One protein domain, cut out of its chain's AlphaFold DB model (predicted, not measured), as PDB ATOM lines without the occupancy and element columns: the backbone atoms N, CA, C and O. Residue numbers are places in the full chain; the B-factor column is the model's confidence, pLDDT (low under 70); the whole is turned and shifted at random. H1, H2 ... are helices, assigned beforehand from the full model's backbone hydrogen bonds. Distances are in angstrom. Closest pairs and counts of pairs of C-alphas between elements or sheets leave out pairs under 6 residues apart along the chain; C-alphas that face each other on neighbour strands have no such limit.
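This is residues 7 to 89 of the 179 residues of the protein "HMG box domain-containing protein" of Tritrichomonas foetus (UniProt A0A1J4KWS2). One long helix, H2, is the beam of this loose model; the middle of H1 crosses its first half at a steep angle, and short H3 folds back near its second half. Residues 29 to 42, made of the end of H1, the loop after it and the first residues of H2, stick out, and so does a tail, residues 81 to 89, of which 84 to 89 belong to the small helix H4. The printed part has 83 residues with four named helices in the order H1, H2, H3, H4 and no named strand, and its class is all helix. It is loose, with a radius of gyration of the C-alphas of 15.2 A, and spans 39 by 34 by 27 A.

Begin with the longest helix, H2, residues 40 to 63: find C-alpha 40 at (203.364, 183.374, 119.292), and from there it runs 35.3 A to C-alpha 63 at (185.415, 159.063, 137.538). Go back along the chain to H1, residues 11 to 31, which starts at C-alpha 11 at (194.028, 179.271, 141.718) and is 30.2 A long. After H2 look for H3, residues 69 to 77, 13.6 A long. H4, residues 84 to 89, is 9.5 A long and ends at C-alpha 89 at (173.965, 172.290, 113.699).

Look first at residues 17 to 25 of H1 and 43 to 51 of H2, the parts with which these two helices touch. Their closest C-alphas are those of Lys 21 and Leu 47, 6.5 A apart. The two helices run opposite ways at a steep tilt of 55 degrees. Farther along H2, you find H3 close but not clearly touching; the closest C-alphas, those of Ala 57 and Phe 72, are 7.0 A apart. H2 and H3 run opposite ways at a shallow tilt of 34.6 degrees, only just short of steep. H4 is apart from H1, H2 and H3, and H1 is apart from H3. In H1 and H2 every O i to N i+4 pair is within hydrogen-bond range; in H3 2 of 5 are, beside 3 of 6 O i to N i+3 pairs, and in H4 1 of 2.

The two C-alphas farthest apart, those of Lys 36 and Pro 65, are 42.2 A from each other. The printed part has no cut. The link from H2 to H3 is tight, and those from H1 to H2 and from H3 to H4 are short. Without the stretches that stand free, the body spans 31 by 25 by 17 A. Read the B-factor column with care at residues 32 to 41 and 64 to 89, where pLDDT is under 70; its mean over the printed part is 70.8.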
ATOM      1  N   ASN A   7     191.162 182.443 132.731       82.69
ATOM      2  CA  ASN A   7     190.652 183.228 133.858       82.69
ATOM      3  C   ASN A   7     189.474 182.559 134.583       82.69
ATOM      4  O   ASN A   7     189.110 183.000 135.665       82.69
ATOM      5  N   ASP A   8     188.885 181.513 133.997       85.25
ATOM      6  CA  ASP A   8     187.800 180.743 134.609       85.25
ATOM      7  C   ASP A   8     188.340 179.597 135.495       85.25
ATOM      8  O   ASP A   8     187.562 178.787 136.003       85.25
ATOM      9  N   LEU A   9     189.667 179.467 135.627       86.00
ATOM     10  CA  LEU A   9     190.323 178.436 136.430       86.00
ATOM     11  C   LEU A   9     190.416 178.836 137.905       86.00
ATOM     12  O   LEU A   9     190.635 179.997 138.236       86.00
ATOM     13  N   ASP A  10     190.338 177.834 138.779       91.69
ATOM     14  CA  ASP A  10     190.712 177.980 140.187       91.69
ATOM     15  C   ASP A  10     192.220 178.269 140.341       91.69
ATOM     16  O   ASP A  10     193.012 177.934 139.457       91.69
ATOM     17  N   GLU A  11     192.642 178.846 141.469       91.00
ATOM     18  CA  GLU A  11     194.028 179.271 141.718       91.00
ATOM     19  C   GLU A  11     195.027 178.117 141.536       91.00
ATOM     20  O   GLU A  11     196.047 178.256 140.854       91.00
ATOM     21  N   SER A  12     194.695 176.932 142.061       89.62
ATOM     22  CA  SER A  12     195.511 175.725 141.891       89.62
ATOM     23  C   SER A  12     195.649 175.325 140.416       89.62
ATOM     24  O   SER A  12     196.742 175.022 139.931       89.62
ATOM     25  N   GLN A  13     194.546 175.388 139.665       86.69
ATOM     26  CA  GLN A  13     194.520 175.045 138.244       86.69
ATOM     27  C   GLN A  13     195.258 176.080 137.393       86.69
ATOM     28  O   GLN A  13     195.919 175.718 136.418       86.69
ATOM     29  N   PHE A  14     195.170 177.357 137.761       90.62
ATOM     30  CA  PHE A  14     195.884 178.443 137.107       90.62
ATOM     31  C   PHE A  14     197.401 178.314 137.303       90.62
ATOM     32  O   PHE A  14     198.163 178.455 136.344       90.62
ATOM     33  N   ASN A  15     197.847 177.950 138.508       91.50
ATOM     34  CA  ASN A  15     199.255 177.658 138.785       91.50
ATOM     35  C   ASN A  15     199.754 176.455 137.972       91.50
ATOM     36  O   ASN A  15     200.785 176.551 137.300       91.50
ATOM     37  N   ALA A  16     198.979 175.367 137.930       90.38
ATOM     38  CA  ALA A  16     199.293 174.198 137.107       90.38
ATOM     39  C   ALA A  16     199.378 174.542 135.608       90.38
ATOM     40  O   ALA A  16     200.289 174.088 134.911       90.38
ATOM     41  N   TRP A  17     198.466 175.385 135.114       91.75
ATOM     42  CA  TRP A  17     198.502 175.898 133.745       91.75
ATOM     43  C   TRP A  17     199.780 176.698 133.469       91.75
ATOM     44  O   TRP A  17     200.442 176.457 132.458       91.75
ATOM     45  N   ASN A  18     200.169 177.611 134.362       93.00
ATOM     46  CA  ASN A  18     201.376 178.422 134.193       93.00
ATOM     47  C   ASN A  18     202.646 177.567 134.165       93.00
ATOM     48  O   ASN A  18     203.485 177.744 133.277       93.00
ATOM     49  N   GLU A  19     202.775 176.604 135.079       92.19
ATOM     50  CA  GLU A  19     203.905 175.675 135.079       92.19
ATOM     51  C   GLU A  19     203.968 174.841 133.796       92.19
ATOM     52  O   GLU A  19     205.033 174.725 133.178       92.19
ATOM     53  N   TYR A  20     202.827 174.284 133.374       91.75
ATOM     54  CA  TYR A  20     202.723 173.506 132.143       91.75
ATOM     55  C   TYR A  20     203.111 174.347 130.926       91.75
ATOM     56  O   TYR A  20     203.956 173.942 130.126       91.75
ATOM     57  N   LYS A  21     202.553 175.559 130.818       92.88
ATOM     58  CA  LYS A  21     202.845 176.516 129.748       92.88
ATOM     59  C   LYS A  21     204.340 176.811 129.670       92.88
ATOM     60  O   LYS A  21     204.895 176.773 128.571       92.88
ATOM     61  N   ILE A  22     205.007 177.065 130.798       91.94
ATOM     62  CA  ILE A  22     206.452 177.343 130.842       91.94
ATOM     63  C   ILE A  22     207.255 176.129 130.356       91.94
ATOM     64  O   ILE A  22     208.044 176.260 129.415       91.94
ATOM     65  N   LYS A  23     207.024 174.947 130.947       91.50
ATOM     66  CA  LYS A  23     207.745 173.705 130.611       91.50
ATOM     67  C   LYS A  23     207.562 173.330 129.143       91.50
ATOM     68  O   LYS A  23     208.534 173.148 128.411       91.50
ATOM     69  N   ARG A  24     206.316 173.301 128.674       89.69
ATOM     70  CA  ARG A  24     205.981 172.881 127.312       89.69
ATOM     71  C   ARG A  24     206.453 173.884 126.261       89.69
ATOM     72  O   ARG A  24     206.929 173.486 125.202       89.69
ATOM     73  N   THR A  25     206.414 175.184 126.562       88.69
ATOM     74  CA  THR A  25     207.016 176.204 125.685       88.69
ATOM     75  C   THR A  25     208.523 175.995 125.547       88.69
ATOM     76  O   THR A  25     209.057 176.138 124.447       88.69
ATOM     77  N   TYR A  26     209.217 175.659 126.638       88.31
ATOM     78  CA  TYR A  26     210.647 175.354 126.603       88.31
ATOM     79  C   TYR A  26     210.940 174.120 125.736       88.31
ATOM     80  O   TYR A  26     211.813 174.184 124.874       88.31
ATOM     81  N   GLU A  27     210.166 173.041 125.878       86.81
ATOM     82  CA  GLU A  27     210.288 171.838 125.040       86.81
ATOM     83  C   GLU A  27     210.056 172.122 123.555       86.81
ATOM     84  O   GLU A  27     210.856 171.712 122.714       86.81
ATOM     85  N   ILE A  28     208.990 172.856 123.217       83.06
ATOM     86  CA  ILE A  28     208.686 173.220 121.828       83.06
ATOM     87  C   ILE A  28     209.827 174.054 121.243       83.06
ATOM     88  O   ILE A  28     210.256 173.790 120.125       83.06
ATOM     89  N   LYS A  29     210.359 175.024 121.997       83.06
ATOM     90  CA  LYS A  29     211.508 175.836 121.565       83.06
ATOM     91  C   LYS A  29     212.788 175.016 121.409       83.06
ATOM     92  O   LYS A  29     213.580 175.313 120.521       83.06
ATOM     93  N   LYS A  30     212.996 174.010 122.261       84.38
ATOM     94  CA  LYS A  30     214.147 173.099 122.197       84.38
ATOM     95  C   LYS A  30     214.072 172.173 120.979       84.38
ATOM     96  O   LYS A  30     215.096 171.926 120.354       84.38
ATOM     97  N   ASN A  31     212.874 171.689 120.642       79.44
ATOM     98  CA  ASN A  31     212.666 170.688 119.593       79.44
ATOM     99  C   ASN A  31     212.411 171.292 118.197       79.44
ATOM    100  O   ASN A  31     212.789 170.684 117.203       79.44
ATOM    101  N   ASN A  32     211.802 172.480 118.098       63.84
ATOM    102  CA  ASN A  32     211.496 173.145 116.823       63.84
ATOM    103  C   ASN A  32     212.487 174.278 116.530       63.84
ATOM    104  O   ASN A  32     212.180 175.460 116.703       63.84
ATOM    105  N   PHE A  33     213.676 173.907 116.051       54.38
ATOM    106  CA  PHE A  33     214.741 174.843 115.669       54.38
ATOM    107  C   PHE A  33     214.419 175.671 114.400       54.38
ATOM    108  O   PHE A  33     215.097 176.664 114.133       54.38
ATOM    109  N   ASP A  34     213.360 175.329 113.651       57.34
ATOM    110  CA  ASP A  34     212.977 176.021 112.412       57.34
ATOM    111  C   ASP A  34     211.937 177.135 112.628       57.34
ATOM    112  O   ASP A  34     210.726 176.939 112.748       57.34
ATOM    113  N   LYS A  35     212.456 178.363 112.665       57.78
ATOM    114  CA  LYS A  35     211.817 179.618 113.101       57.78
ATOM    115  C   LYS A  35     210.718 180.198 112.191       57.78
ATOM    116  O   LYS A  35     210.450 181.392 112.292       57.78
ATOM    117  N   LYS A  36     210.079 179.438 111.296       58.81
ATOM    118  CA  LYS A  36     209.219 180.049 110.254       58.81
ATOM    119  C   LYS A  36     207.708 179.833 110.346       58.81
ATOM    120  O   LYS A  36     207.010 180.500 109.594       58.81
ATOM    121  N   GLN A  37     207.179 178.988 111.235       59.03
ATOM    122  CA  GLN A  37     205.757 178.599 111.117       59.03
ATOM    123  C   GLN A  37     204.842 178.822 112.325       59.03
ATOM    124  O   GLN A  37     203.640 178.650 112.176       59.03
ATOM    125  N   PHE A  38     205.332 179.260 113.486       61.84
ATOM    126  CA  PHE A  38     204.445 179.471 114.635       61.84
ATOM    127  C   PHE A  38     204.435 180.933 115.073       61.84
ATOM    128  O   PHE A  38     205.388 181.410 115.692       61.84
ATOM    129  N   GLN A  39     203.341 181.646 114.781       67.50
ATOM    130  CA  GLN A  39     203.087 182.921 115.446       67.50
ATOM    131  C   GLN A  39     202.902 182.646 116.948       67.50
ATOM    132  O   GLN A  39     202.315 181.638 117.341       67.50
ATOM    133  N   LYS A  40     203.405 183.534 117.818       65.62
ATOM    134  CA  LYS A  40     203.364 183.374 119.292       65.62
ATOM    135  C   LYS A  40     201.965 183.005 119.817       65.62
ATOM    136  O   LYS A  40     201.848 182.234 120.766       65.62
ATOM    137  N   TYR A  41     200.929 183.541 119.179       62.19
ATOM    138  CA  TYR A  41     199.526 183.321 119.513       62.19
ATOM    139  C   TYR A  41     199.035 181.893 119.207       62.19
ATOM    140  O   TYR A  41     198.252 181.336 119.978       62.19
ATOM    141  N   ASP A  42     199.551 181.257 118.152       77.69
ATOM    142  CA  ASP A  42     199.189 179.881 117.791       77.69
ATOM    143  C   ASP A  42     199.765 178.870 118.785       77.69
ATOM    144  O   ASP A  42     199.127 177.867 119.108       77.69
ATOM    145  N   ILE A  43     200.949 179.165 119.331       81.56
ATOM    146  CA  ILE A  43     201.592 178.323 120.346       81.56
ATOM    147  C   ILE A  43     200.756 178.320 121.623       81.56
ATOM    148  O   ILE A  43     200.450 177.255 122.145       81.56
ATOM    149  N   GLU A  44     200.355 179.489 122.122       85.00
ATOM    150  CA  GLU A  44     199.592 179.572 123.370       85.00
ATOM    151  C   GLU A  44     198.231 178.877 123.264       85.00
ATOM    152  O   GLU A  44     197.860 178.120 124.163       85.00
ATOM    153  N   LYS A  45     197.528 179.048 122.139       85.25
ATOM    154  CA  LYS A  45     196.283 178.319 121.867       85.25
ATOM    155  C   LYS A  45     196.485 176.810 121.841       85.25
ATOM    156  O   LYS A  45     195.704 176.081 122.449       85.25
ATOM    157  N   LYS A  46     197.529 176.338 121.156       84.44
ATOM    158  CA  LYS A  46     197.858 174.911 121.100       84.44
ATOM    159  C   LYS A  46     198.134 174.354 122.494       84.44
ATOM    160  O   LYS A  46     197.569 173.331 122.865       84.44
ATOM    161  N   LEU A  47     198.953 175.055 123.276       88.75
ATOM    162  CA  LEU A  47     199.268 174.679 124.653       88.75
ATOM    163  C   LEU A  47     198.015 174.621 125.526       88.75
ATOM    164  O   LEU A  47     197.878 173.701 126.327       88.75
ATOM    165  N   TRP A  48     197.096 175.574 125.359       88.81
ATOM    166  CA  TRP A  48     195.846 175.613 126.114       88.81
ATOM    167  C   TRP A  48     194.963 174.400 125.817       88.81
ATOM    168  O   TRP A  48     194.437 173.774 126.734       88.81
ATOM    169  N   LEU A  49     194.848 174.020 124.542       86.31
ATOM    170  CA  LEU A  49     194.104 172.828 124.138       86.31
ATOM    171  C   LEU A  49     194.748 171.539 124.667       86.31
ATOM    172  O   LEU A  49     194.031 170.682 125.182       86.31
ATOM    173  N   GLU A  50     196.080 171.419 124.593       86.25
ATOM    174  CA  GLU A  50     196.810 170.282 125.176       86.25
ATOM    175  C   GLU A  50     196.550 170.193 126.692       86.25
ATOM    176  O   GLU A  50     196.174 169.135 127.196       86.25
ATOM    177  N   PHE A  51     196.653 171.310 127.414       88.88
ATOM    178  CA  PHE A  51     196.390 171.368 128.853       88.88
ATOM    179  C   PHE A  51     194.954 170.967 129.216       88.88
ATOM    180  O   PHE A  51     194.747 170.159 130.124       88.88
ATOM    181  N   LEU A  52     193.953 171.482 128.493       87.00
ATOM    182  CA  LEU A  52     192.554 171.111 128.714       87.00
ATOM    183  C   LEU A  52     192.307 169.620 128.465       87.00
ATOM    184  O   LEU A  52     191.541 169.002 129.208       87.00
ATOM    185  N   ALA A  53     192.959 169.036 127.456       82.25
ATOM    186  CA  ALA A  53     192.876 167.605 127.192       82.25
ATOM    187  C   ALA A  53     193.440 166.786 128.364       82.25
ATOM    188  O   ALA A  53     192.755 165.886 128.849       82.25
ATOM    189  N   TYR A  54     194.618 167.149 128.885       81.94
ATOM    190  CA  TYR A  54     195.201 166.495 130.064       81.94
ATOM    191  C   TYR A  54     194.315 166.625 131.303       81.94
ATOM    192  O   TYR A  54     194.058 165.633 131.986       81.94
ATOM    193  N   ARG A  55     193.796 167.829 131.574       84.50
ATOM    194  CA  ARG A  55     192.902 168.073 132.713       84.50
ATOM    195  C   ARG A  55     191.648 167.205 132.635       84.50
ATOM    196  O   ARG A  55     191.270 166.570 133.614       84.50
ATOM    197  N   ASN A  56     191.000 167.170 131.474       80.88
ATOM    198  CA  ASN A  56     189.778 166.392 131.292       80.88
ATOM    199  C   ASN A  56     190.051 164.883 131.347       80.88
ATOM    200  O   ASN A  56     189.220 164.149 131.874       80.88
ATOM    201  N   ALA A  57     191.206 164.428 130.854       74.50
ATOM    202  CA  ALA A  57     191.622 163.033 130.970       74.50
ATOM    203  C   ALA A  57     191.819 162.625 132.437       74.50
ATOM    204  O   ALA A  57     191.332 161.576 132.854       74.50
ATOM    205  N   PHE A  58     192.449 163.483 133.242       75.50
ATOM    206  CA  PHE A  58     192.620 163.238 134.672       75.50
ATOM    207  C   PHE A  58     191.270 163.139 135.399       75.50
ATOM    208  O   PHE A  58     191.005 162.155 136.085       75.50
ATOM    209  N   LEU A  59     190.365 164.091 135.148       76.81
ATOM    210  CA  LEU A  59     189.008 164.074 135.709       76.81
ATOM    211  C   LEU A  59     188.190 162.854 135.256       76.81
ATOM    212  O   LEU A  59     187.347 162.354 135.998       76.81
ATOM    213  N   ALA A  60     188.398 162.379 134.026       72.44
ATOM    214  CA  ALA A  60     187.741 161.180 133.520       72.44
ATOM    215  C   ALA A  60     188.285 159.907 134.189       72.44
ATOM    216  O   ALA A  60     187.491 159.036 134.541       72.44
ATOM    217  N   LYS A  61     189.601 159.831 134.429       71.00
ATOM    218  CA  LYS A  61     190.256 158.727 135.152       71.00
ATOM    219  C   LYS A  61     189.779 158.631 136.603       71.00
ATOM    220  O   LYS A  61     189.501 157.534 137.073       71.00
ATOM    221  N   GLU A  62     189.612 159.763 137.289       71.62
ATOM    222  CA  GLU A  62     189.033 159.791 138.643       71.62
ATOM    223  C   GLU A  62     187.598 159.250 138.677       71.62
ATOM    224  O   GLU A  62     187.206 158.569 139.623       71.62
ATOM    225  N   LYS A  63     186.806 159.525 137.633       72.62
ATOM    226  CA  LYS A  63     185.415 159.063 137.538       72.62
ATOM    227  C   LYS A  63     185.288 157.612 137.084       72.62
ATOM    228  O   LYS A  63     184.284 156.976 137.395       72.62
ATOM    229  N   ASN A  64     186.256 157.099 136.327       62.41
ATOM    230  CA  ASN A  64     186.248 155.729 135.840       62.41
ATOM    231  C   ASN A  64     187.685 155.169 135.735       62.41
ATOM    232  O   ASN A  64     188.398 155.487 134.778       62.41
ATOM    233  N   PRO A  65     188.096 154.291 136.669       69.62
ATOM    234  CA  PRO A  65     189.457 153.755 136.723       69.62
ATOM    235  C   PRO A  65     189.779 152.774 135.586       69.62
ATOM    236  O   PRO A  65     190.935 152.390 135.429       69.62
ATOM    237  N   PHE A  66     188.782 152.361 134.794       61.91
ATOM    238  CA  PHE A  66     188.964 151.449 133.663       61.91
ATOM    239  C   PHE A  66     189.347 152.156 132.359       61.91
ATOM    240  O   PHE A  66     189.613 151.477 131.371       61.91
ATOM    241  N   ILE A  67     189.376 153.494 132.333       59.53
ATOM    242  CA  ILE A  67     189.838 154.237 131.157       59.53
ATOM    243  C   ILE A  67     191.368 154.270 131.183       59.53
ATOM    244  O   ILE A  67     191.973 154.849 132.089       59.53
ATOM    245  N   ASN A  68     191.995 153.622 130.202       59.31
ATOM    246  CA  ASN A  68     193.442 153.454 130.161       59.31
ATOM    247  C   ASN A  68     194.120 154.692 129.545       59.31
ATOM    248  O   ASN A  68     193.528 155.397 128.728       59.31
ATOM    249  N   GLU A  69     195.385 154.964 129.881       51.75
ATOM    250  CA  GLU A  69     196.125 156.123 129.331       51.75
ATOM    251  C   GLU A  69     196.228 156.086 127.796       51.75
ATOM    252  O   GLU A  69     196.233 157.135 127.146       51.75
ATOM    253  N   LEU A  70     196.225 154.883 127.206       49.44
ATOM    254  CA  LEU A  70     196.184 154.684 125.756       49.44
ATOM    255  C   LEU A  70     194.851 155.095 125.113       49.44
ATOM    256  O   LEU A  70     194.868 155.566 123.976       49.44
ATOM    257  N   ASP A  71     193.721 154.976 125.815       49.81
ATOM    258  CA  ASP A  71     192.407 155.342 125.267       49.81
ATOM    259  C   ASP A  71     192.339 156.850 124.965       49.81
ATOM    260  O   ASP A  71     191.647 157.287 124.046       49.81
ATOM    261  N   PHE A  72     193.151 157.658 125.656       51.25
ATOM    262  CA  PHE A  72     193.232 159.107 125.460       51.25
ATOM    263  C   PHE A  72     194.211 159.560 124.363       51.25
ATOM    264  O   PHE A  72     194.071 160.668 123.830       51.25
ATOM    265  N   ALA A  73     195.169 158.718 123.958       44.53
ATOM    266  CA  ALA A  73     195.991 158.989 122.774       44.53
ATOM    267  C   ALA A  73     195.125 159.026 121.498       44.53
ATOM    268  O   ALA A  73     195.413 159.778 120.562       44.53
ATOM    269  N   TYR A  74     194.010 158.287 121.501       44.50
ATOM    270  CA  TYR A  74     192.992 158.359 120.458       44.50
ATOM    271  C   TYR A  74     192.105 159.606 120.591       44.50
ATOM    272  O   TYR A  74     191.807 160.215 119.568       44.50
ATOM    273  N   TYR A  75     191.813 160.089 121.807       44.94
ATOM    274  CA  TYR A  75     191.071 161.349 122.012       44.94
ATOM    275  C   TYR A  75     191.810 162.598 121.480       44.94
ATOM    276  O   TYR A  75     191.189 163.568 121.046       44.94
ATOM    277  N   THR A  76     193.148 162.601 121.501       44.41
ATOM    278  CA  THR A  76     193.956 163.788 121.145       44.41
ATOM    279  C   THR A  76     194.369 163.851 119.678       44.41
ATOM    280  O   THR A  76     194.601 164.944 119.161       44.41
ATOM    281  N   ARG A  77     194.402 162.717 118.965       40.44
ATOM    282  CA  ARG A  77     194.509 162.726 117.496       40.44
ATOM    283  C   ARG A  77     193.152 162.766 116.801       40.44
ATOM    284  O   ARG A  77     193.088 163.187 115.648       40.44
ATOM    285  N   SER A  78     192.083 162.335 117.468       45.25
ATOM    286  CA  SER A  78     190.748 162.223 116.885       45.25
ATOM    287  C   SER A  78     189.698 162.076 117.992       45.25
ATOM    288  O   SER A  78     189.356 160.946 118.271       45.25
ATOM    289  N   PHE A  79     189.161 163.163 118.569       36.94
ATOM    290  CA  PHE A  79     187.917 163.211 119.382       36.94
ATOM    291  C   PHE A  79     188.044 163.536 120.875       36.94
ATOM    292  O   PHE A  79     188.278 162.654 121.672       36.94
ATOM    293  N   GLY A  80     187.640 164.749 121.285       46.84
ATOM    294  CA  GLY A  80     186.679 164.871 122.400       46.84
ATOM    295  C   GLY A  80     185.331 164.220 122.017       46.84
ATOM    296  O   GLY A  80     185.192 163.855 120.859       46.84
ATOM    297  N   PRO A  81     184.336 164.080 122.921       41.03
ATOM    298  CA  PRO A  81     183.098 163.312 122.670       41.03
ATOM    299  C   PRO A  81     182.566 163.568 121.263       41.03
ATOM    300  O   PRO A  81     182.416 164.740 120.943       41.03
ATOM    301  N   ASP A  82     182.344 162.525 120.452       49.59
ATOM    302  CA  ASP A  82     182.104 162.639 119.004       49.59
ATOM    303  C   ASP A  82     181.227 163.847 118.635       49.59
ATOM    304  O   ASP A  82     179.994 163.821 118.706       49.59
ATOM    305  N   THR A  83     181.894 164.955 118.295       46.66
ATOM    306  CA  THR A  83     181.251 166.241 118.046       46.66
ATOM    307  C   THR A  83     180.740 166.331 116.617       46.66
ATOM    308  O   THR A  83     180.108 167.333 116.289       46.66
ATOM    309  N   HIS A  84     180.904 165.303 115.769       47.50
ATOM    310  CA  HIS A  84     180.338 165.339 114.417       47.50
ATOM    311  C   HIS A  84     178.813 165.505 114.435       47.50
ATOM    312  O   HIS A  84     178.262 166.189 113.571       47.50
ATOM    313  N   ASN A  85     178.129 164.961 115.446       43.75
ATOM    314  CA  ASN A  85     176.683 165.143 115.604       43.75
ATOM    315  C   ASN A  85     176.295 166.536 116.138       43.75
ATOM    316  O   ASN A  85     175.214 167.022 115.819       43.75
ATOM    317  N   LEU A  86     177.180 167.212 116.880       43.56
ATOM    318  CA  LEU A  86     176.976 168.585 117.380       43.56
ATOM    319  C   LEU A  86     177.431 169.666 116.377       43.56
ATOM    320  O   LEU A  86     177.017 170.820 116.471       43.56
ATOM    321  N   LEU A  87     178.264 169.307 115.398       42.66
ATOM    322  CA  LEU A  87     178.749 170.194 114.333       42.66
ATOM    323  C   LEU A  87     177.805 170.263 113.125       42.66
ATOM    324  O   LEU A  87     177.852 171.236 112.379       42.66
ATOM    325  N   ARG A  88     176.876 169.309 112.957       44.22
ATOM    326  CA  ARG A  88     175.821 169.417 111.927       44.22
ATOM    327  C   ARG A  88     174.868 170.594 112.146       44.22
ATOM    328  O   ARG A  88     174.270 171.067 111.185       44.22
ATOM    329  N   SER A  89     174.745 171.089 113.376       44.41
ATOM    330  CA  SER A  89     173.965 172.290 113.699       44.41
ATOM    331  C   SER A  89     174.686 173.613 113.398       44.41
ATOM    332  O   SER A  89     174.089 174.666 113.588       44.41
TER     333      SER A  89